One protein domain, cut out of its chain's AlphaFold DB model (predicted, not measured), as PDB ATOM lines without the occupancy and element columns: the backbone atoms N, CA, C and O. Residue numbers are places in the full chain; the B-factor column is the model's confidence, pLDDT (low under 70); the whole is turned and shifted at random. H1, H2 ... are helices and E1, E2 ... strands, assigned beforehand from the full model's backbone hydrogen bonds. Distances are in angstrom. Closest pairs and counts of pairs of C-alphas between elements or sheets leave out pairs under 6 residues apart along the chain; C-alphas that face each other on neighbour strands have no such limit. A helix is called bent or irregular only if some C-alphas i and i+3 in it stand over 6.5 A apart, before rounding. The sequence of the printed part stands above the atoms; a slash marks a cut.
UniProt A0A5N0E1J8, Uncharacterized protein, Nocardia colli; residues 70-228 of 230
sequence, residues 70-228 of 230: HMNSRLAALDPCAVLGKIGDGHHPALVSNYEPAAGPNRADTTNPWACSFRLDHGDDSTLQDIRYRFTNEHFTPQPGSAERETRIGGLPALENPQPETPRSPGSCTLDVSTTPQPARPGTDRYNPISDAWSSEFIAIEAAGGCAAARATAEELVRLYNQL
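What this domain is: This is residues 70 to 228 of the 230 residues of an uncharacterized protein of Nocardia colli (UniProt A0A5N0E1J8). A twisted sheet of six strands curls round one long helix, H2, and the short helix H1 lies over the edge strand E1 on the same face. The two helices make one layer and the sheet the other, and three long stretches have no named element, residues 88 to 114, 137 to 148 and 179 to 199, the C-alphas of the last lying 12 to 30 A from the mean of all C-alphas. The printed part has 159 residues, with H1, then E1 to E6, then H2 along the chain; the sheet order is E1, E2, E6, E5, E4, E3, all antiparallel. The class is mixed, helices and strands, with under half of the residues in named elements. The whole is compact, with a radius of gyration of the C-alphas of 15.8 A and spans of 49 by 36 by 30 A.

Where its parts are: H1, residues 80 to 87, begins at C-alpha 80 (101.996, 114.136, 133.185) and is 12.2 A long. It is irregular, but only just: C-alphas 80 and 83 are 6.7 A apart. E1 is residues 115 to 119, 13.9 A, and E2 residues 128 to 136, 24.1 A, ending at C-alpha 136 (106.104, 97.395, 129.451). E3 is residues 149 to 153, 12.5 A; E4 residues 156 to 162, 18.9 A; E5 residues 173 to 178, 16.6 A; E6 residues 200 to 207, 21.9 A. H2, residues 210 to 227, is 26.6 A long and ends at C-alpha 227 (88.265, 112.497, 133.219).

How they stand to each other: E3, E4, E5 and E6 form a meander, each strand the antiparallel neighbour of the one before. N 151 and O 158 are 2.8 A apart between E3 and E4, N 159 and O 176 2.8 A between E4 and E5, and N 205 and O 175 2.8 A between E5 and E6. E2 is beside E6, with N 132 and O 204 at 2.8 A, and forms a hairpin with E1, with N 116 and O 131 at 2.8 A. H2 is on the sheet; its closest C-alphas to E5 are those of Gly 210 and Cys 173, 4.6 A. H1, on the same face, runs along the strands at a height over the sheet of 9.7 A, at 19 degrees to E1 on the local plane. H2 touches H1 with residues 216 to 221 alone, the closest C-alphas being those of Val 83 and Glu 220, 6.0 A; their lines are only just about perpendicular, at 72 degrees. In H2 every O i to N i+4 pair is within hydrogen-bond range; in H1 1 of 4 is, and 3 of 5 O i to N i+3 pairs.

The domain as a whole: The two C-alphas farthest apart, those of Gly 90 and Asp 189, are 52.8 A apart. The printed part has no cut. The links H1 to E1, E2 to E3 and E5 to E6 are long. Mean pLDDT of the printed part is 78.4; it is under 70 at residues 70 to 71, 97 to 113, 139, 164 to 170 and 182 to 198.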
ATOM      1  N   HIS A  70     100.372 101.724 122.496       69.19
ATOM      2  CA  HIS A  70     100.590 102.669 123.598       69.19
ATOM      3  C   HIS A  70     100.612 104.140 123.189       69.19
ATOM      4  O   HIS A  70     100.447 105.019 124.022       69.19
ATOM      5  N   MET A  71     100.818 104.431 121.906       68.06
ATOM      6  CA  MET A  71     100.819 105.807 121.400       68.06
ATOM      7  C   MET A  71      99.401 106.299 121.079       68.06
ATOM      8  O   MET A  71      99.214 107.487 120.831       68.06
ATOM      9  N   ASN A  72      98.420 105.390 121.052       71.12
ATOM     10  CA  ASN A  72      97.009 105.676 120.782       71.12
ATOM     11  C   ASN A  72      96.133 105.564 122.032       71.12
ATOM     12  O   ASN A  72      94.908 105.625 121.928       71.12
ATOM     13  N   SER A  73      96.723 105.301 123.194       77.56
ATOM     14  CA  SER A  73      95.938 104.998 124.374       77.56
ATOM     15  C   SER A  73      95.386 106.237 125.049       77.56
ATOM     16  O   SER A  73      95.863 107.360 124.874       77.56
ATOM     17  N   ARG A  74      94.386 106.003 125.901       84.25
ATOM     18  CA  ARG A  74      93.836 107.029 126.784       84.25
ATOM     19  C   ARG A  74      94.924 107.641 127.668       84.25
ATOM     20  O   ARG A  74      94.901 108.843 127.891       84.25
ATOM     21  N   LEU A  75      95.899 106.850 128.128       85.62
ATOM     22  CA  LEU A  75      97.000 107.359 128.948       85.62
ATOM     23  C   LEU A  75      97.915 108.306 128.158       85.62
ATOM     24  O   LEU A  75      98.308 109.342 128.684       85.62
ATOM     25  N   ALA A  76      98.195 108.014 126.885       78.56
ATOM     26  CA  ALA A  76      99.024 108.877 126.038       78.56
ATOM     27  C   ALA A  76      98.422 110.275 125.792       78.56
ATOM     28  O   ALA A  76      99.155 111.208 125.465       78.56
ATOM     29  N   ALA A  77      97.106 110.436 125.961       79.94
ATOM     30  CA  ALA A  77      96.440 111.735 125.884       79.94
ATOM     31  C   ALA A  77      96.602 112.579 127.165       79.94
ATOM     32  O   ALA A  77      96.404 113.795 127.116       79.94
ATOM     33  N   LEU A  78      96.960 111.964 128.299       84.12
ATOM     34  CA  LEU A  78      97.106 112.652 129.580       84.12
ATOM     35  C   LEU A  78      98.392 113.480 129.633       84.12
ATOM     36  O   LEU A  78      99.442 113.053 129.158       84.12
ATOM     37  N   ASP A  79      98.325 114.663 130.241       85.19
ATOM     38  CA  ASP A  79      99.511 115.456 130.549       85.19
ATOM     39  C   ASP A  79     100.126 115.054 131.894       85.19
ATOM     40  O   ASP A  79      99.496 115.309 132.924       85.19
ATOM     41  N   PRO A  80     101.347 114.475 131.924       86.12
ATOM     42  CA  PRO A  80     101.996 114.136 133.185       86.12
ATOM     43  C   PRO A  80     102.290 115.368 134.047       86.12
ATOM     44  O   PRO A  80     102.296 115.246 135.268       86.12
ATOM     45  N   CYS A  81     102.458 116.556 133.460       88.25
ATOM     46  CA  CYS A  81     102.665 117.802 134.194       88.25
ATOM     47  C   CYS A  81     101.364 118.472 134.659       88.25
ATOM     48  O   CYS A  81     101.424 119.377 135.491       88.25
ATOM     49  N   ALA A  82     100.180 118.045 134.194       87.88
ATOM     50  CA  ALA A  82      98.917 118.671 134.610       87.88
ATOM     51  C   ALA A  82      98.632 118.527 136.114       87.88
ATOM     52  O   ALA A  82      97.860 119.312 136.665       87.88
ATOM     53  N   VAL A  83      99.299 117.590 136.795       90.56
ATOM     54  CA  VAL A  83      99.254 117.456 138.261       90.56
ATOM     55  C   VAL A  83      99.652 118.734 138.984       90.56
ATOM     56  O   VAL A  83      99.119 119.013 140.056       90.56
ATOM     57  N   LEU A  84     100.554 119.534 138.400       87.69
ATOM     58  CA  LEU A  84     101.074 120.756 139.012       87.69
ATOM     59  C   LEU A  84      99.967 121.759 139.328       87.69
ATOM     60  O   LEU A  84     100.070 122.469 140.323       87.69
ATOM     61  N   GLY A  85      98.880 121.760 138.551       84.62
ATOM     62  CA  GLY A  85      97.708 122.593 138.819       84.62
ATOM     63  C   GLY A  85      96.966 122.241 140.113       84.62
ATOM     64  O   GLY A  85      96.052 122.968 140.485       84.62
ATOM     65  N   LYS A  86      97.326 121.134 140.776       91.62
ATOM     66  CA  LYS A  86      96.767 120.720 142.064       91.62
ATOM     67  C   LYS A  86      97.819 120.546 143.150       91.62
ATOM     68  O   LYS A  86      97.640 121.049 144.253       91.62
ATOM     69  N   ILE A  87      98.888 119.799 142.874       90.75
ATOM     70  CA  ILE A  87      99.913 119.508 143.891       90.75
ATOM     71  C   ILE A  87     100.924 120.648 144.050       90.75
ATOM     72  O   ILE A  87     101.633 120.686 145.048       90.75
ATOM     73  N   GLY A  88     100.970 121.585 143.099       87.94
ATOM     74  CA  GLY A  88     101.771 122.804 143.189       87.94
ATOM     75  C   GLY A  88     101.096 123.946 143.953       87.94
ATOM     76  O   GLY A  88     101.711 124.996 144.118       87.94
ATOM     77  N   ASP A  89      99.852 123.778 144.419       89.00
ATOM     78  CA  ASP A  89      99.128 124.819 145.156       89.00
ATOM     79  C   ASP A  89      99.903 125.232 146.420       89.00
ATOM     80  O   ASP A  89     100.131 124.427 147.319       89.00
ATOM     81  N   GLY A  90     100.289 126.509 146.503       87.69
ATOM     82  CA  GLY A  90     101.069 127.045 147.627       87.69
ATOM     83  C   GLY A  90     102.584 126.838 147.526       87.69
ATOM     84  O   GLY A  90     103.301 127.278 148.423       87.69
ATOM     85  N   HIS A  91     103.061 126.239 146.435       90.50
ATOM     86  CA  HIS A  91     104.472 126.011 146.142       90.50
ATOM     87  C   HIS A  91     104.956 126.862 144.952       90.50
ATOM     88  O   HIS A  91     104.163 127.524 144.275       90.50
ATOM     89  N   HIS A  92     106.265 126.843 144.680       88.94
ATOM     90  CA  HIS A  92     106.872 127.499 143.511       88.94
ATOM     91  C   HIS A  92     107.483 126.457 142.561       88.94
ATOM     92  O   HIS A  92     108.715 126.316 142.523       88.94
ATOM     93  N   PRO A  93     106.642 125.716 141.810       86.50
ATOM     94  CA  PRO A  93     107.100 124.564 141.057       86.50
ATOM     95  C   PRO A  93     108.066 124.960 139.948       86.50
ATOM     96  O   PRO A  93     107.868 125.950 139.240       86.50
ATOM     97  N   ALA A  94     109.099 124.144 139.776       84.88
ATOM     98  CA  ALA A  94     110.097 124.306 138.733       84.88
ATOM     99  C   ALA A  94     110.303 122.982 138.001       84.88
ATOM    100  O   ALA A  94     110.621 121.964 138.620       84.88
ATOM    101  N   LEU A  95     110.138 123.006 136.677       83.12
ATOM    102  CA  LEU A  95     110.450 121.859 135.829       83.12
ATOM    103  C   LEU A  95     111.956 121.591 135.862       83.12
ATOM    104  O   LEU A  95     112.768 122.512 135.755       83.12
ATOM    105  N   VAL A  96     112.330 120.322 135.987       76.19
ATOM    106  CA  VAL A  96     113.729 119.897 135.921       76.19
ATOM    107  C   VAL A  96     114.063 119.606 134.464       76.19
ATOM    108  O   VAL A  96     113.452 118.737 133.843       76.19
ATOM    109  N   SER A  97     115.028 120.341 133.908       62.22
ATOM    110  CA  SER A  97     115.532 120.087 132.555       62.22
ATOM    111  C   SER A  97     116.683 119.081 132.548       62.22
ATOM    112  O   SER A  97     117.425 118.954 133.523       62.22
ATOM    113  N   ASN A  98     116.877 118.414 131.406       48.66
ATOM    114  CA  ASN A  98     117.905 117.396 131.135       48.66
ATOM    115  C   ASN A  98     119.355 117.881 131.361       48.66
ATOM    116  O   ASN A  98     120.290 117.091 131.241       48.66
ATOM    117  N   TYR A  99     119.559 119.173 131.638       40.88
ATOM    118  CA  TYR A  99     120.868 119.814 131.757       40.88
ATOM    119  C   TYR A  99     121.406 119.930 133.188       40.88
ATOM    120  O   TYR A  99     122.523 120.420 133.360       40.88
ATOM    121  N   GLU A 100     120.685 119.471 134.217       42.75
ATOM    122  CA  GLU A 100     121.251 119.444 135.569       42.75
ATOM    123  C   GLU A 100     122.180 118.225 135.778       42.75
ATOM    124  O   GLU A 100     121.715 117.083 135.742       42.75
ATOM    125  N   PRO A 101     123.485 118.423 136.077       38.09
ATOM    126  CA  PRO A 101     124.447 117.329 136.273       38.09
ATOM    127  C   PRO A 101     124.082 116.381 137.427       38.09
ATOM    128  O   PRO A 101     124.561 115.248 137.480       38.09
ATOM    129  N   ALA A 102     123.238 116.842 138.355       42.06
ATOM    130  CA  ALA A 102     122.770 116.081 139.507       42.06
ATOM    131  C   ALA A 102     121.652 115.076 139.165       42.06
ATOM    132  O   ALA A 102     121.451 114.119 139.911       42.06
ATOM    133  N   ALA A 103     120.958 115.238 138.032       43.16
ATOM    134  CA  ALA A 103     119.816 114.396 137.671       43.16
ATOM    135  C   ALA A 103     120.227 112.997 137.157       43.16
ATOM    136  O   ALA A 103     119.422 112.066 137.130       43.16
ATOM    137  N   GLY A 104     121.499 112.793 136.797       42.38
ATOM    138  CA  GLY A 104     121.954 111.555 136.161       42.38
ATOM    139  C   GLY A 104     121.396 111.384 134.735       42.38
ATOM    140  O   GLY A 104     120.470 112.081 134.328       42.38
ATOM    141  N   PRO A 105     121.937 110.444 133.943       41.19
ATOM    142  CA  PRO A 105     121.688 110.367 132.497       41.19
ATOM    143  C   PRO A 105     120.251 109.992 132.088       41.19
ATOM    144  O   PRO A 105     119.971 109.915 130.899       41.19
ATOM    145  N   ASN A 106     119.345 109.748 133.043       43.94
ATOM    146  CA  ASN A 106     118.052 109.108 132.793       43.94
ATOM    147  C   ASN A 106     116.843 109.820 133.431       43.94
ATOM    148  O   ASN A 106     115.780 109.198 133.458       43.94
ATOM    149  N   ARG A 107     116.961 111.024 134.021       45.94
ATOM    150  CA  ARG A 107     115.883 111.575 134.885       45.94
ATOM    151  C   ARG A 107     115.089 112.768 134.398       45.94
ATOM    152  O   ARG A 107     114.005 112.970 134.910       45.94
ATOM    153  N   ALA A 108     115.523 113.474 133.379       46.78
ATOM    154  CA  ALA A 108     114.634 114.395 132.704       46.78
ATOM    155  C   ALA A 108     114.789 114.106 131.228       46.78
ATOM    156  O   ALA A 108     115.906 114.050 130.714       46.78
ATOM    157  N   ASP A 109     113.666 113.843 130.580       49.91
ATOM    158  CA  ASP A 109     113.569 114.129 129.174       49.91
ATOM    159  C   ASP A 109     112.428 115.125 129.003       49.91
ATOM    160  O   ASP A 109     111.281 114.741 128.821       49.91
ATOM    161  N   THR A 110     112.727 116.420 129.109       48.78
ATOM    162  CA  THR A 110     111.783 117.499 128.780       48.78
ATOM    163  C   THR A 110     111.333 117.441 127.319       48.78
ATOM    164  O   THR A 110     110.401 118.145 126.945       48.78
ATOM    165  N   THR A 111     111.966 116.601 126.488       52.09
ATOM    166  CA  THR A 111     111.521 116.289 125.125       52.09
ATOM    167  C   THR A 111     110.650 115.033 125.047       52.09
ATOM    168  O   THR A 111     110.048 114.779 124.003       52.09
ATOM    169  N   ASN A 112     110.515 114.274 126.140       66.44
ATOM    170  CA  ASN A 112     109.620 113.130 126.236       66.44
ATOM    171  C   ASN A 112     108.223 113.597 126.688       66.44
ATOM    172  O   ASN A 112     108.022 113.879 127.869       66.44
ATOM    173  N   PRO A 113     107.219 113.616 125.791       69.31
ATOM    174  CA  PRO A 113     105.870 114.082 126.119       69.31
ATOM    175  C   PRO A 113     105.124 113.164 127.104       69.31
ATOM    176  O   PRO A 113     104.050 113.521 127.588       69.31
ATOM    177  N   TRP A 114     105.677 111.983 127.390       78.75
ATOM    178  CA  TRP A 114     105.160 111.007 128.347       78.75
ATOM    179  C   TRP A 114     105.879 111.067 129.694       78.75
ATOM    180  O   TRP A 114     105.683 110.174 130.519       78.75
ATOM    181  N   ALA A 115     106.717 112.077 129.926       83.81
ATOM    182  CA  ALA A 115     107.386 112.287 131.197       83.81
ATOM    183  C   ALA A 115     107.198 113.718 131.709       83.81
ATOM    184  O   ALA A 115     107.041 114.661 130.938       83.81
ATOM    185  N   CYS A 116     107.218 113.875 133.027       85.62
ATOM    186  CA  CYS A 116     107.291 115.171 133.683       85.62
ATOM    187  C   CYS A 116     108.142 115.047 134.938       85.62
ATOM    188  O   CYS A 116     107.832 114.242 135.809       85.62
ATOM    189  N   SER A 117     109.181 115.866 135.038       87.00
ATOM    190  CA  SER A 117     110.027 115.949 136.222       87.00
ATOM    191  C   SER A 117     110.011 117.375 136.754       87.00
ATOM    192  O   SER A 117     110.246 118.323 136.000       87.00
ATOM    193  N   PHE A 118     109.729 117.546 138.041       87.31
ATOM    194  CA  PHE A 118     109.658 118.859 138.678       87.31
ATOM    195  C   PHE A 118     110.003 118.797 140.163       87.31
ATOM    196  O   PHE A 118     109.848 117.771 140.820       87.31
ATOM    197  N   ARG A 119     110.428 119.937 140.702       89.25
ATOM    198  CA  ARG A 119     110.458 120.208 142.143       89.25
ATOM    199  C   ARG A 119     109.220 121.027 142.487       89.25
ATOM    200  O   ARG A 119     108.855 121.900 141.697       89.25
ATOM    201  N   LEU A 120     108.583 120.765 143.629       89.56
ATOM    202  CA  LEU A 120     107.492 121.629 144.097       89.56
ATOM    203  C   LEU A 120     108.042 122.989 144.518       89.56
ATOM    204  O   LEU A 120     107.445 123.999 144.177       89.56
ATOM    205  N   ASP A 121     109.213 123.029 145.154       87.62
ATOM    206  CA  ASP A 121     109.886 124.277 145.499       87.62
ATOM    207  C   ASP A 121     111.259 124.360 144.831       87.62
ATOM    208  O   ASP A 121     112.106 123.468 144.947       87.62
ATOM    209  N   HIS A 122     111.484 125.442 144.085       81.06
ATOM    210  CA  HIS A 122     112.720 125.649 143.337       81.06
ATOM    211  C   HIS A 122     113.962 125.584 144.248       81.06
ATOM    212  O   HIS A 122     114.144 126.412 145.141       81.06
ATOM    213  N   GLY A 123     114.853 124.630 143.961       79.19
ATOM    214  CA  GLY A 123     116.080 124.390 144.725       79.19
ATOM    215  C   GLY A 123     115.937 123.395 145.883       79.19
ATOM    216  O   GLY A 123     116.943 123.107 146.527       79.19
ATOM    217  N   ASP A 124     114.743 122.846 146.131       86.00
ATOM    218  CA  ASP A 124     114.525 121.790 147.123       86.00
ATOM    219  C   ASP A 124     114.373 120.412 146.458       86.00
ATOM    220  O   ASP A 124     113.295 120.018 146.003       86.00
ATOM    221  N   ASP A 125     115.471 119.655 146.429       83.94
ATOM    222  CA  ASP A 125     115.515 118.295 145.879       83.94
ATOM    223  C   ASP A 125     114.654 117.289 146.651       83.94
ATOM    224  O   ASP A 125     114.265 116.266 146.085       83.94
ATOM    225  N   SER A 126     114.303 117.564 147.913       85.75
ATOM    226  CA  SER A 126     113.415 116.682 148.683       85.75
ATOM    227  C   SER A 126     111.982 116.689 148.146       85.75
ATOM    228  O   SER A 126     111.222 115.748 148.379       85.75
ATOM    229  N   THR A 127     111.627 117.708 147.360       88.56
ATOM    230  CA  THR A 127     110.320 117.833 146.707       88.56
ATOM    231  C   THR A 127     110.304 117.317 145.271       88.56
ATOM    232  O   THR A 127     109.289 117.459 144.586       88.56
ATOM    233  N   LEU A 128     111.410 116.732 144.797       88.56
ATOM    234  CA  LEU A 128     111.507 116.208 143.440       88.56
ATOM    235  C   LEU A 128     110.464 115.114 143.206       88.56
ATOM    236  O   LEU A 128     110.344 114.160 143.984       88.56
ATOM    237  N   GLN A 129     109.774 115.232 142.081       90.00
ATOM    238  CA  GLN A 129     108.909 114.207 141.535       90.00
ATOM    239  C   GLN A 129     109.239 113.974 140.068       90.00
ATOM    240  O   GLN A 129     109.442 114.919 139.309       90.00
ATOM    241  N   ASP A 130     109.260 112.707 139.682       89.88
ATOM    242  CA  ASP A 130     109.443 112.252 138.312       89.88
ATOM    243  C   ASP A 130     108.288 111.327 137.937       89.88
ATOM    244  O   ASP A 130     108.059 110.301 138.571       89.88
ATOM    245  N   ILE A 131     107.547 111.706 136.908       91.31
ATOM    246  CA  ILE A 131     106.385 110.993 136.387       91.31
ATOM    247  C   ILE A 131     106.745 110.499 134.997       91.31
ATOM    248  O   ILE A 131     107.221 111.272 134.170       91.31
ATOM    249  N   ARG A 132     106.478 109.226 134.705       88.31
ATOM    250  CA  ARG A 132     106.664 108.635 133.377       88.31
ATOM    251  C   ARG A 132     105.524 107.703 133.042       88.31
ATOM    252  O   ARG A 132     105.165 106.852 133.851       88.31
ATOM    253  N   TYR A 133     105.022 107.774 131.821       87.56
ATOM    254  CA  TYR A 133     104.142 106.735 131.309       87.56
ATOM    255  C   TYR A 133     104.974 105.647 130.656       87.56
ATOM    256  O   TYR A 133     105.840 105.912 129.819       87.56
ATOM    257  N   ARG A 134     104.738 104.412 131.082       83.69
ATOM    258  CA  ARG A 134     105.458 103.240 130.600       83.69
ATOM    259  C   ARG A 134     104.501 102.316 129.883       83.69
ATOM    260  O   ARG A 134     103.364 102.127 130.305       83.69
ATOM    261  N   PHE A 135     105.019 101.697 128.836       80.62
ATOM    262  CA  PHE A 135     104.406 100.550 128.199       80.62
ATOM    263  C   PHE A 135     105.401  99.408 128.257       80.62
ATOM    264  O   PHE A 135     106.432  99.440 127.586       80.62
ATOM    265  N   THR A 136     105.145  98.456 129.145       76.81
ATOM    266  CA  THR A 136     106.104  97.395 129.451       76.81
ATOM    267  C   THR A 136     105.390  96.086 129.740       76.81
ATOM    268  O   THR A 136     104.211  96.058 130.090       76.81
ATOM    269  N   ASN A 137     106.112  94.988 129.581       72.06
ATOM    270  CA  ASN A 137     105.680  93.640 129.925       72.06
ATOM    271  C   ASN A 137     106.016  93.267 131.382       72.06
ATOM    272  O   ASN A 137     105.909  92.099 131.760       72.06
ATOM    273  N   GLU A 138     106.442  94.241 132.192       70.81
ATOM    274  CA  GLU A 138     106.679  94.050 133.619       70.81
ATOM    275  C   GLU A 138     105.387  93.655 134.344       70.81
ATOM    276  O   GLU A 138     104.299  94.195 134.119       70.81
ATOM    277  N   HIS A 139     105.511  92.664 135.225       67.06
ATOM    278  CA  HIS A 139     104.389  92.172 136.008       67.06
ATOM    279  C   HIS A 139     104.195  92.986 137.275       67.06
ATOM    280  O   HIS A 139     105.144  93.340 137.969       67.06
ATOM    281  N   PHE A 140     102.928  93.209 137.592       73.62
ATOM    282  CA  PHE A 140     102.471  94.010 138.711       73.62
ATOM    283  C   PHE A 140     102.303  93.168 139.971       73.62
ATOM    284  O   PHE A 140     101.214  93.063 140.530       73.62
ATOM    285  N   THR A 141     103.374  92.493 140.368       77.94
ATOM    286  CA  THR A 141     103.390  91.640 141.558       77.94
ATOM    287  C   THR A 141     104.652  91.928 142.358       77.94
ATOM    288  O   THR A 141     105.730  91.898 141.754       77.94
ATOM    289  N   PRO A 142     104.556  92.142 143.682       80.50
ATOM    290  CA  PRO A 142     105.709  92.311 144.549       80.50
ATOM    291  C   PRO A 142     106.705  91.172 144.359       80.50
ATOM    292  O   PRO A 142     106.340  89.990 144.381       80.50
ATOM    293  N   GLN A 143     107.971  91.521 144.185       79.19
ATOM    294  CA  GLN A 143     109.033  90.534 144.121       79.19
ATOM    295  C   GLN A 143     109.241  89.887 145.500       79.19
ATOM    296  O   GLN A 143     109.229  90.570 146.526       79.19
ATOM    297  N   PRO A 144     109.472  88.565 145.570       78.56
ATOM    298  CA  PRO A 144     109.789  87.914 146.835       78.56
ATOM    299  C   PRO A 144     111.009  88.557 147.511       78.56
ATOM    300  O   PRO A 144     112.096  88.592 146.940       78.56
ATOM    301  N   GLY A 145     110.831  89.043 148.741       77.44
ATOM    302  CA  GLY A 145     111.896  89.681 149.522       77.44
ATOM    303  C   GLY A 145     112.124  91.167 149.226       77.44
ATOM    304  O   GLY A 145     113.042  91.744 149.809       77.44
ATOM    305  N   SER A 146     111.313  91.796 148.367       82.56
ATOM    306  CA  SER A 146     111.318  93.251 148.193       82.56
ATOM    307  C   SER A 146     110.468  93.954 149.262       82.56
ATOM    308  O   SER A 146     109.685  93.332 149.984       82.56
ATOM    309  N   ALA A 147     110.633  95.275 149.376       85.94
ATOM    310  CA  ALA A 147     109.781  96.129 150.207       85.94
ATOM    311  C   ALA A 147     108.467  96.530 149.503       85.94
ATOM    312  O   ALA A 147     107.704  97.329 150.048       85.94
ATOM    313  N   GLU A 148     108.213  95.993 148.305       90.00
ATOM    314  CA  GLU A 148     107.073  96.348 147.465       90.00
ATOM    315  C   GLU A 148     105.747  95.908 148.088       90.00
ATOM    316  O   GLU A 148     105.638  94.862 148.735       90.00
ATOM    317  N   ARG A 149     104.709  96.715 147.880       90.69
ATOM    318  CA  ARG A 149     103.373  96.510 148.435       90.69
ATOM    319  C   ARG A 149     102.327  96.755 147.365       90.69
ATOM    320  O   ARG A 149     102.263  97.839 146.788       90.69
ATOM    321  N   GLU A 150     101.465  95.769 147.147       92.19
ATOM    322  CA  GLU A 150     100.257  95.977 146.351       92.19
ATOM    323  C   GLU A 150      99.299  96.911 147.090       92.19
ATOM    324  O   GLU A 150      99.052  96.792 148.294       92.19
ATOM    325  N   THR A 151      98.741  97.860 146.355       92.94
ATOM    326  CA  THR A 151      97.771  98.826 146.849       92.94
ATOM    327  C   THR A 151      96.823  99.246 145.726       92.94
ATOM    328  O   THR A 151      96.742  98.599 144.676       92.94
ATOM    329  N   ARG A 152      96.035 100.299 145.950       94.62
ATOM    330  CA  ARG A 152      95.166 100.884 144.926       94.62
ATOM    331  C   ARG A 152      95.216 102.401 144.979       94.62
ATOM    332  O   ARG A 152      95.210 102.967 146.067       94.62
ATOM    333  N   ILE A 153      95.163 103.038 143.813       96.06
ATOM    334  CA  ILE A 153      95.052 104.494 143.665       96.06
ATOM    335  C   ILE A 153      93.859 104.796 142.772       96.06
ATOM    336  O   ILE A 153      93.778 104.292 141.655       96.06
ATOM    337  N   GLY A 154      92.888 105.560 143.281       92.06
ATOM    338  CA  GLY A 154      91.667 105.896 142.535       92.06
ATOM    339  C   GLY A 154      90.925 104.676 141.966       92.06
ATOM    340  O   GLY A 154      90.317 104.756 140.903       92.06
ATOM    341  N   GLY A 155      91.014 103.527 142.648       91.44
ATOM    342  CA  GLY A 155      90.423 102.262 142.210       91.44
ATOM    343  C   GLY A 155      91.281 101.434 141.248       91.44
ATOM    344  O   GLY A 155      90.941 100.273 141.027       91.44
ATOM    345  N   LEU A 156      92.402 101.946 140.740       93.00
ATOM    346  CA  LEU A 156      93.340 101.205 139.891       93.00
ATOM    347  C   LEU A 156      94.363 100.423 140.730       93.00
ATOM    348  O   LEU A 156      94.713 100.887 141.818       93.00
ATOM    349  N   PRO A 157      94.842  99.252 140.269       93.06
ATOM    350  CA  PRO A 157      95.961  98.556 140.902       93.06
ATOM    351  C   PRO A 157      97.203  99.456 140.964       93.06
ATOM    352  O   PRO A 157      97.571 100.070 139.962       93.06
ATOM    353  N   ALA A 158      97.831  99.524 142.137       93.56
ATOM    354  CA  ALA A 158      99.050 100.285 142.415       93.56
ATOM    355  C   ALA A 158     100.120  99.373 143.062       93.56
ATOM    356  O   ALA A 158      99.769  98.511 143.868       93.56
ATOM    357  N   LEU A 159     101.397  99.549 142.728       93.19
ATOM    358  CA  LEU A 159     102.531  98.884 143.368       93.19
ATOM    359  C   LEU A 159     103.410  99.970 143.977       93.19
ATOM    360  O   LEU A 159     103.967 100.805 143.270       93.19
ATOM    361  N   GLU A 160     103.484  99.986 145.300       94.06
ATOM    362  CA  GLU A 160     104.277 100.941 146.061       94.06
ATOM    363  C   GLU A 160     105.577 100.280 146.495       94.06
ATOM    364  O   GLU A 160     105.555  99.247 147.159       94.06
ATOM    365  N   ASN A 161     106.708 100.886 146.163       91.06
ATOM    366  CA  ASN A 161     108.020 100.444 146.600       91.06
ATOM    367  C   ASN A 161     108.697 101.589 147.360       91.06
ATOM    368  O   ASN A 161     109.229 102.516 146.736       91.06
ATOM    369  N   PRO A 162     108.680 101.553 148.702       88.81
ATOM    370  CA  PRO A 162     109.547 102.399 149.500       88.81
ATOM    371  C   PRO A 162     110.983 101.992 149.168       88.81
ATOM    372  O   PRO A 162     111.439 100.921 149.579       88.81
ATOM    373  N   GLN A 163     111.680 102.810 148.377       76.00
ATOM    374  CA  GLN A 163     113.053 102.498 148.020       76.00
ATOM    375  C   GLN A 163     113.875 102.530 149.316       76.00
ATOM    376  O   GLN A 163     113.749 103.477 150.103       76.00
ATOM    377  N   PRO A 164     114.716 101.515 149.580       53.50
ATOM    378  CA  PRO A 164     115.717 101.652 150.624       53.50
ATOM    379  C   PRO A 164     116.595 102.853 150.277       53.50
ATOM    380  O   PRO A 164     116.768 103.157 149.098       53.50
ATOM    381  N   GLU A 165     117.136 103.530 151.291       50.62
ATOM    382  CA  GLU A 165     117.970 104.715 151.111       50.62
ATOM    383  C   GLU A 165     119.074 104.467 150.075       50.62
ATOM    384  O   GLU A 165     120.136 103.920 150.377       50.62
ATOM    385  N   THR A 166     118.838 104.844 148.817       48.34
ATOM    386  CA  THR A 166     119.927 104.881 147.855       48.34
ATOM    387  C   THR A 166     120.771 106.095 148.229       48.34
ATOM    388  O   THR A 166     120.208 107.136 148.578       48.34
ATOM    389  N   PRO A 167     122.110 106.042 148.116       47.12
ATOM    390  CA  PRO A 167     122.957 107.198 148.419       47.12
ATOM    391  C   PRO A 167     122.601 108.459 147.612       47.12
ATOM    392  O   PRO A 167     123.055 109.547 147.942       47.12
ATOM    393  N   ARG A 168     121.826 108.305 146.530       49.38
ATOM    394  CA  ARG A 168     121.388 109.384 145.640       49.38
ATOM    395  C   ARG A 168     120.000 109.930 145.976       49.38
ATOM    396  O   ARG A 168     119.680 111.027 145.533       49.38
ATOM    397  N   SER A 169     119.163 109.184 146.694       56.12
ATOM    398  CA  SER A 169     117.784 109.580 147.017       56.12
ATOM    399  C   SER A 169     117.303 108.844 148.281       56.12
ATOM    400  O   SER A 169     116.463 107.945 148.190       56.12
ATOM    401  N   PRO A 170     117.872 109.145 149.465       63.38
ATOM    402  CA  PRO A 170     117.443 108.520 150.709       63.38
ATOM    403  C   PRO A 170     115.983 108.874 151.011       63.38
ATOM    404  O   PRO A 170     115.601 110.038 150.950       63.38
ATOM    405  N   GLY A 171     115.165 107.863 151.315       77.00
ATOM    406  CA  GLY A 171     113.745 108.050 151.627       77.00
ATOM    407  C   GLY A 171     112.825 108.265 150.421       77.00
ATOM    408  O   GLY A 171     111.651 108.574 150.628       77.00
ATOM    409  N   SER A 172     113.307 108.082 149.183       87.56
ATOM    410  CA  SER A 172     112.439 108.152 148.007       87.56
ATOM    411  C   SER A 172     111.469 106.971 147.931       87.56
ATOM    412  O   SER A 172     111.632 105.927 148.566       87.56
ATOM    413  N   CYS A 173     110.413 107.140 147.147       90.94
ATOM    414  CA  CYS A 173     109.448 106.085 146.887       90.94
ATOM    415  C   CYS A 173     109.140 106.023 145.403       90.94
ATOM    416  O   CYS A 173     108.949 107.062 144.766       90.94
ATOM    417  N   THR A 174     109.072 104.807 144.874       91.44
ATOM    418  CA  THR A 174     108.548 104.562 143.535       91.44
ATOM    419  C   THR A 174     107.150 103.977 143.638       91.44
ATOM    420  O   THR A 174     106.891 103.114 144.477       91.44
ATOM    421  N   LEU A 175     106.243 104.451 142.798       93.31
ATOM    422  CA  LEU A 175     104.866 104.003 142.742       93.31
ATOM    423  C   LEU A 175     104.451 103.824 141.283       93.31
ATOM    424  O   LEU A 175     104.452 104.785 140.517       93.31
ATOM    425  N   ASP A 176     104.065 102.606 140.925       93.50
ATOM    426  CA  ASP A 176     103.543 102.276 139.603       93.50
ATOM    427  C   ASP A 176     102.030 102.055 139.691       93.50
ATOM    428  O   ASP A 176     101.553 101.317 140.552       93.50
ATOM    429  N   VAL A 177     101.249 102.676 138.807       94.56
ATOM    430  CA  VAL A 177      99.788 102.497 138.723       94.56
ATOM    431  C   VAL A 177      99.420 101.918 137.367       94.56
ATOM    432  O   VAL A 177      99.682 102.538 136.340       94.56
ATOM    433  N   SER A 178      98.778 100.748 137.358       92.50
ATOM    434  CA  SER A 178      98.350 100.069 136.130       92.50
ATOM    435  C   SER A 178      97.042 100.671 135.613       92.50
ATOM    436  O   SER A 178      96.016 100.610 136.297       92.50
ATOM    437  N   THR A 179      97.043 101.222 134.399       89.81
ATOM    438  CA  THR A 179      95.843 101.813 133.771       89.81
ATOM    439  C   THR A 179      95.077 100.828 132.893       89.81
ATOM    440  O   THR A 179      93.905 101.061 132.587       89.81
ATOM    441  N   THR A 180      95.706  99.708 132.532       83.69
ATOM    442  CA  THR A 180      95.084  98.580 131.830       83.69
ATOM    443  C   THR A 180      95.168  97.296 132.657       83.69
ATOM    444  O   THR A 180      96.098  97.140 133.454       83.69
ATOM    445  N   PRO A 181      94.232  96.341 132.484       73.31
ATOM    446  CA  PRO A 181      94.394  94.995 133.021       73.31
ATOM    447  C   PRO A 181      95.669  94.344 132.477       73.31
ATOM    448  O   PRO A 181      95.942  94.438 131.280       73.31
ATOM    449  N   GLN A 182      96.424  93.661 133.338       69.31
ATOM    450  CA  GLN A 182      97.600  92.925 132.887       69.31
ATOM    451  C   GLN A 182      97.187  91.680 132.091       69.31
ATOM    452  O   GLN A 182      96.304  90.939 132.540       69.31
ATOM    453  N   PRO A 183      97.818  91.402 130.938       67.31
ATOM    454  CA  PRO A 183      97.605  90.145 130.247       67.31
ATOM    455  C   PRO A 183      98.117  88.987 131.112       67.31
ATOM    456  O   PRO A 183      99.099  89.116 131.848       67.31
ATOM    457  N   ALA A 184      97.453  87.832 131.021       62.97
ATOM    458  CA  ALA A 184      97.925  86.623 131.686       62.97
ATOM    459  C   ALA A 184      99.353  86.313 131.218       62.97
ATOM    460  O   ALA A 184      99.617  86.302 130.016       62.97
ATOM    461  N   ARG A 185     100.271  86.065 132.160       61.28
ATOM    462  CA  ARG A 185     101.671  85.763 131.850       61.28
ATOM    463  C   ARG A 185     101.730  84.588 130.866       61.28
ATOM    464  O   ARG A 185     101.265  83.501 131.225       61.28
ATOM    465  N   PRO A 186     102.272  84.757 129.647       55.38
ATOM    466  CA  PRO A 186     102.515  83.608 128.797       55.38
ATOM    467  C   PRO A 186     103.494  82.695 129.542       55.38
ATOM    468  O   PRO A 186     104.438  83.172 130.177       55.38
ATOM    469  N   GLY A 187     103.244  81.382 129.514       54.75
ATOM    470  CA  GLY A 187     104.201  80.395 130.021       54.75
ATOM    471  C   GLY A 187     105.595  80.636 129.430       54.75
ATOM    472  O   GLY A 187     105.735  81.342 128.430       54.75
ATOM    473  N   THR A 188     106.628  80.050 130.035       54.88
ATOM    474  CA  THR A 188     108.064  80.323 129.794       54.88
ATOM    475  C   THR A 188     108.549  80.255 128.335       54.88
ATOM    476  O   THR A 188     109.691  80.611 128.064       54.88
ATOM    477  N   ASP A 189     107.708  79.848 127.385       47.44
ATOM    478  CA  ASP A 189     108.135  79.372 126.074       47.44
ATOM    479  C   ASP A 189     108.080  80.395 124.934       47.44
ATOM    480  O   ASP A 189     108.587  80.097 123.854       47.44
ATOM    481  N   ARG A 190     107.521  81.604 125.108       48.66
ATOM    482  CA  ARG A 190     107.544  82.648 124.052       48.66
ATOM    483  C   ARG A 190     107.598  84.069 124.607       48.66
ATOM    484  O   ARG A 190     106.663  84.849 124.439       48.66
ATOM    485  N   TYR A 191     108.719  84.431 125.224       49.44
ATOM    486  CA  TYR A 191     109.045  85.838 125.458       49.44
ATOM    487  C   TYR A 191     109.356  86.516 124.114       49.44
ATOM    488  O   TYR A 191     110.436  86.332 123.555       49.44
ATOM    489  N   ASN A 192     108.399  87.271 123.568       54.19
ATOM    490  CA  ASN A 192     108.655  88.198 122.469       54.19
ATOM    491  C   ASN A 192     108.600  89.635 123.019       54.19
ATOM    492  O   ASN A 192     107.498  90.165 123.172       54.19
ATOM    493  N   PRO A 193     109.752  90.276 123.299       51.78
ATOM    494  CA  PRO A 193     109.811  91.623 123.878       51.78
ATOM    495  C   PRO A 193     109.273  92.723 122.951       51.78
ATOM    496  O   PRO A 193     109.207  93.877 123.354       51.78
ATOM    497  N   ILE A 194     108.922  92.388 121.706       52.66
ATOM    498  CA  ILE A 194     108.521  93.348 120.670       52.66
ATOM    499  C   ILE A 194     106.992  93.400 120.509       52.66
ATOM    500  O   ILE A 194     106.468  94.260 119.808       52.66
ATOM    501  N   SER A 195     106.240  92.482 121.128       63.03
ATOM    502  CA  SER A 195     104.789  92.434 120.939       63.03
ATOM    503  C   SER A 195     104.048  93.296 121.960       63.03
ATOM    504  O   SER A 195     104.028  92.985 123.152       63.03
ATOM    505  N   ASP A 196     103.340  94.312 121.459       65.88
ATOM    506  CA  ASP A 196     102.399  95.139 122.228       65.88
ATOM    507  C   ASP A 196     101.327  94.302 122.956       65.88
ATOM    508  O   ASP A 196     100.793  94.736 123.970       65.88
ATOM    509  N   ALA A 197     101.040  93.081 122.486       65.12
ATOM    510  CA  ALA A 197     100.009  92.206 123.048       65.12
ATOM    511  C   ALA A 197     100.276  91.760 124.498       65.12
ATOM    512  O   ALA A 197      99.349  91.323 125.178       65.12
ATOM    513  N   TRP A 198     101.524  91.851 124.965       68.44
ATOM    514  CA  TRP A 198     101.930  91.444 126.319       68.44
ATOM    515  C   TRP A 198     102.334  92.615 127.209       68.44
ATOM    516  O   TRP A 198     102.809  92.403 128.322       68.44
ATOM    517  N   SER A 199     102.171  93.837 126.714       76.38
ATOM    518  CA  SER A 199     102.549  95.039 127.439       76.38
ATOM    519  C   SER A 199     101.324  95.662 128.099       76.38
ATOM    520  O   SER A 199     100.216  95.619 127.568       76.38
ATOM    521  N   SER A 200     101.525  96.211 129.288       80.62
ATOM    522  CA  SER A 200     100.533  96.983 130.031       80.62
ATOM    523  C   SER A 200     100.973  98.434 130.124       80.62
ATOM    524  O   SER A 200     102.156  98.753 129.973       80.62
ATOM    525  N   GLU A 201     100.004  99.308 130.361       87.62
ATOM    526  CA  GLU A 201     100.235 100.734 130.532       87.62
ATOM    527  C   GLU A 201     100.305 101.106 132.002       87.62
ATOM    528  O   GLU A 201      99.459 100.693 132.806       87.62
ATOM    529  N   PHE A 202     101.311 101.909 132.334       89.81
ATOM    530  CA  PHE A 202     101.579 102.316 133.701       89.81
ATOM    531  C   PHE A 202     101.856 103.803 133.802       89.81
ATOM    532  O   PHE A 202     102.546 104.383 132.962       89.81
ATOM    533  N   ILE A 203     101.391 104.380 134.902       93.62
ATOM    534  CA  ILE A 203     101.876 105.649 135.427       93.62
ATOM    535  C   ILE A 203     102.949 105.306 136.462       93.62
ATOM    536  O   ILE A 203     102.615 104.818 137.538       93.62
ATOM    537  N   ALA A 204     104.214 105.535 136.127       92.06
ATOM    538  CA  ALA A 204     105.348 105.359 137.024       92.06
ATOM    539  C   ALA A 204     105.706 106.696 137.669       92.06
ATOM    540  O   ALA A 204     105.861 107.698 136.969       92.06
ATOM    541  N   ILE A 205     105.838 106.711 138.988       93.50
ATOM    542  CA  ILE A 205     106.125 107.912 139.770       93.50
ATOM    543  C   ILE A 205     107.300 107.611 140.682       93.50
ATOM    544  O   ILE A 205     107.261 106.647 141.438       93.50
ATOM    545  N   GLU A 206     108.327 108.442 140.649       91.19
ATOM    546  CA  GLU A 206     109.370 108.486 141.666       91.19
ATOM    547  C   GLU A 206     109.248 109.810 142.422       91.19
ATOM    548  O   GLU A 206     109.233 110.873 141.811       91.19
ATOM    549  N   ALA A 207     109.160 109.761 143.749       91.38
ATOM    550  CA  ALA A 207     109.108 110.955 144.585       91.38
ATOM    551  C   ALA A 207     110.204 110.916 145.649       91.38
ATOM    552  O   ALA A 207     110.285 109.965 146.432       91.38
ATOM    553  N   ALA A 208     111.018 111.969 145.712       89.31
ATOM    554  CA  ALA A 208     112.039 112.138 146.744       89.31
ATOM    555  C   ALA A 208     111.419 112.342 148.139       89.31
ATOM    556  O   ALA A 208     111.963 111.855 149.124       89.31
ATOM    557  N   GLY A 209     110.229 112.950 148.216       87.19
ATOM    558  CA  GLY A 209     109.467 113.159 149.456       87.19
ATOM    559  C   GLY A 209     108.774 111.905 150.014       87.19
ATOM    560  O   GLY A 209     107.842 112.011 150.814       87.19
ATOM    561  N   GLY A 210     109.180 110.715 149.567       91.88
ATOM    562  CA  GLY A 210     108.654 109.429 150.015       91.88
ATOM    563  C   GLY A 210     107.258 109.083 149.491       91.88
ATOM    564  O   GLY A 210     106.697 109.728 148.602       91.88
ATOM    565  N   CYS A 211     106.676 108.008 150.036       93.31
ATOM    566  CA  CYS A 211     105.462 107.415 149.463       93.31
ATOM    567  C   CYS A 211     104.216 108.293 149.607       93.31
ATOM    568  O   CYS A 211     103.312 108.191 148.785       93.31
ATOM    569  N   ALA A 212     104.163 109.190 150.597       94.38
ATOM    570  CA  ALA A 212     103.063 110.147 150.712       94.38
ATOM    571  C   ALA A 212     103.033 111.115 149.516       94.38
ATOM    572  O   ALA A 212     101.974 111.323 148.924       94.38
ATOM    573  N   ALA A 213     104.196 111.641 149.114       93.38
ATOM    574  CA  ALA A 213     104.323 112.495 147.937       93.38
ATOM    575  C   ALA A 213     104.018 111.721 146.642       93.38
ATOM    576  O   ALA A 213     103.257 112.204 145.801       93.38
ATOM    577  N   ALA A 214     104.530 110.491 146.508       94.69
ATOM    578  CA  ALA A 214     104.223 109.636 145.357       94.69
ATOM    579  C   ALA A 214     102.711 109.362 145.237       94.69
ATOM    580  O   ALA A 214     102.141 109.492 144.155       94.69
ATOM    581  N   ARG A 215     102.037 109.054 146.355       96.44
ATOM    582  CA  ARG A 215     100.586 108.818 146.397       96.44
ATOM    583  C   ARG A 215      99.769 110.040 146.017       96.44
ATOM    584  O   ARG A 215      98.885 109.902 145.182       96.44
ATOM    585  N   ALA A 216     100.058 111.209 146.590       96.06
ATOM    586  CA  ALA A 216      99.312 112.433 146.287       96.06
ATOM    587  C   ALA A 216      99.329 112.743 144.779       96.06
ATOM    588  O   ALA A 216      98.313 113.073 144.170       96.06
ATOM    589  N   THR A 217     100.490 112.545 144.163       96.31
ATOM    590  CA  THR A 217     100.712 112.708 142.722       96.31
ATOM    591  C   THR A 217      99.938 111.680 141.911       96.31
ATOM    592  O   THR A 217      99.277 112.018 140.930       96.31
ATOM    593  N   ALA A 218      99.976 110.421 142.344       96.81
ATOM    594  CA  ALA A 218      99.256 109.335 141.698       96.81
ATOM    595  C   ALA A 218      97.744 109.536 141.749       96.81
ATOM    596  O   ALA A 218      97.060 109.327 140.751       96.81
ATOM    597  N   GLU A 219      97.212 109.938 142.902       97.62
ATOM    598  CA  GLU A 219      95.788 110.205 143.090       97.62
ATOM    599  C   GLU A 219      95.306 111.283 142.121       97.62
ATOM    600  O   GLU A 219      94.270 111.108 141.476       97.62
ATOM    601  N   GLU A 220      96.090 112.346 141.947       97.19
ATOM    602  CA  GLU A 220      95.767 113.410 141.003       97.19
ATOM    603  C   GLU A 220      95.875 112.953 139.540       97.19
ATOM    604  O   GLU A 220      94.963 113.212 138.751       97.19
ATOM    605  N   LEU A 221      96.922 112.205 139.172       96.31
ATOM    606  CA  LEU A 221      97.040 111.630 137.823       96.31
ATOM    607  C   LEU A 221      95.883 110.695 137.502       96.31
ATOM    608  O   LEU A 221      95.325 110.768 136.412       96.31
ATOM    609  N   VAL A 222      95.489 109.834 138.439       96.56
ATOM    610  CA  VAL A 222      94.365 108.913 138.242       96.56
ATOM    611  C   VAL A 222      93.043 109.674 138.169       96.56
ATOM    612  O   VAL A 222      92.183 109.326 137.355       96.56
ATOM    613  N   ARG A 223      92.868 110.744 138.954       96.12
ATOM    614  CA  ARG A 223      91.705 111.633 138.839       96.12
ATOM    615  C   ARG A 223      91.620 112.244 137.439       96.12
ATOM    616  O   ARG A 223      90.551 112.187 136.836       96.12
ATOM    617  N   LEU A 224      92.721 112.795 136.923       93.50
ATOM    618  CA  LEU A 224      92.789 113.377 135.579       93.50
ATOM    619  C   LEU A 224      92.596 112.314 134.486       93.50
ATOM    620  O   LEU A 224      91.802 112.516 133.571       93.50
ATOM    621  N   TYR A 225      93.239 111.153 134.616       92.88
ATOM    622  CA  TYR A 225      93.067 110.011 133.716       92.88
ATOM    623  C   TYR A 225      91.596 109.609 133.603       92.88
ATOM    624  O   TYR A 225      91.079 109.445 132.501       92.88
ATOM    625  N   ASN A 226      90.891 109.519 134.734       92.50
ATOM    626  CA  ASN A 226      89.477 109.157 134.773       92.50
ATOM    627  C   ASN A 226      88.547 110.204 134.134       92.50
ATOM    628  O   ASN A 226      87.409 109.859 133.816       92.50
ATOM    629  N   GLN A 227      89.014 111.434 133.904       90.56
ATOM    630  CA  GLN A 227      88.265 112.497 133.219       90.56
ATOM    631  C   GLN A 227      88.443 112.495 131.700       90.56
ATOM    632  O   GLN A 227      87.676 113.156 131.000       90.56
ATOM    633  N   LEU A 228      89.426 111.761 131.176       84.12
ATOM    634  CA  LEU A 228      89.624 111.648 129.734       84.12
ATOM    635  C   LEU A 228      88.451 110.897 129.087       84.12
ATOM    636  O   LEU A 228      87.907 109.983 129.716       84.12
TER     637      LEU A 228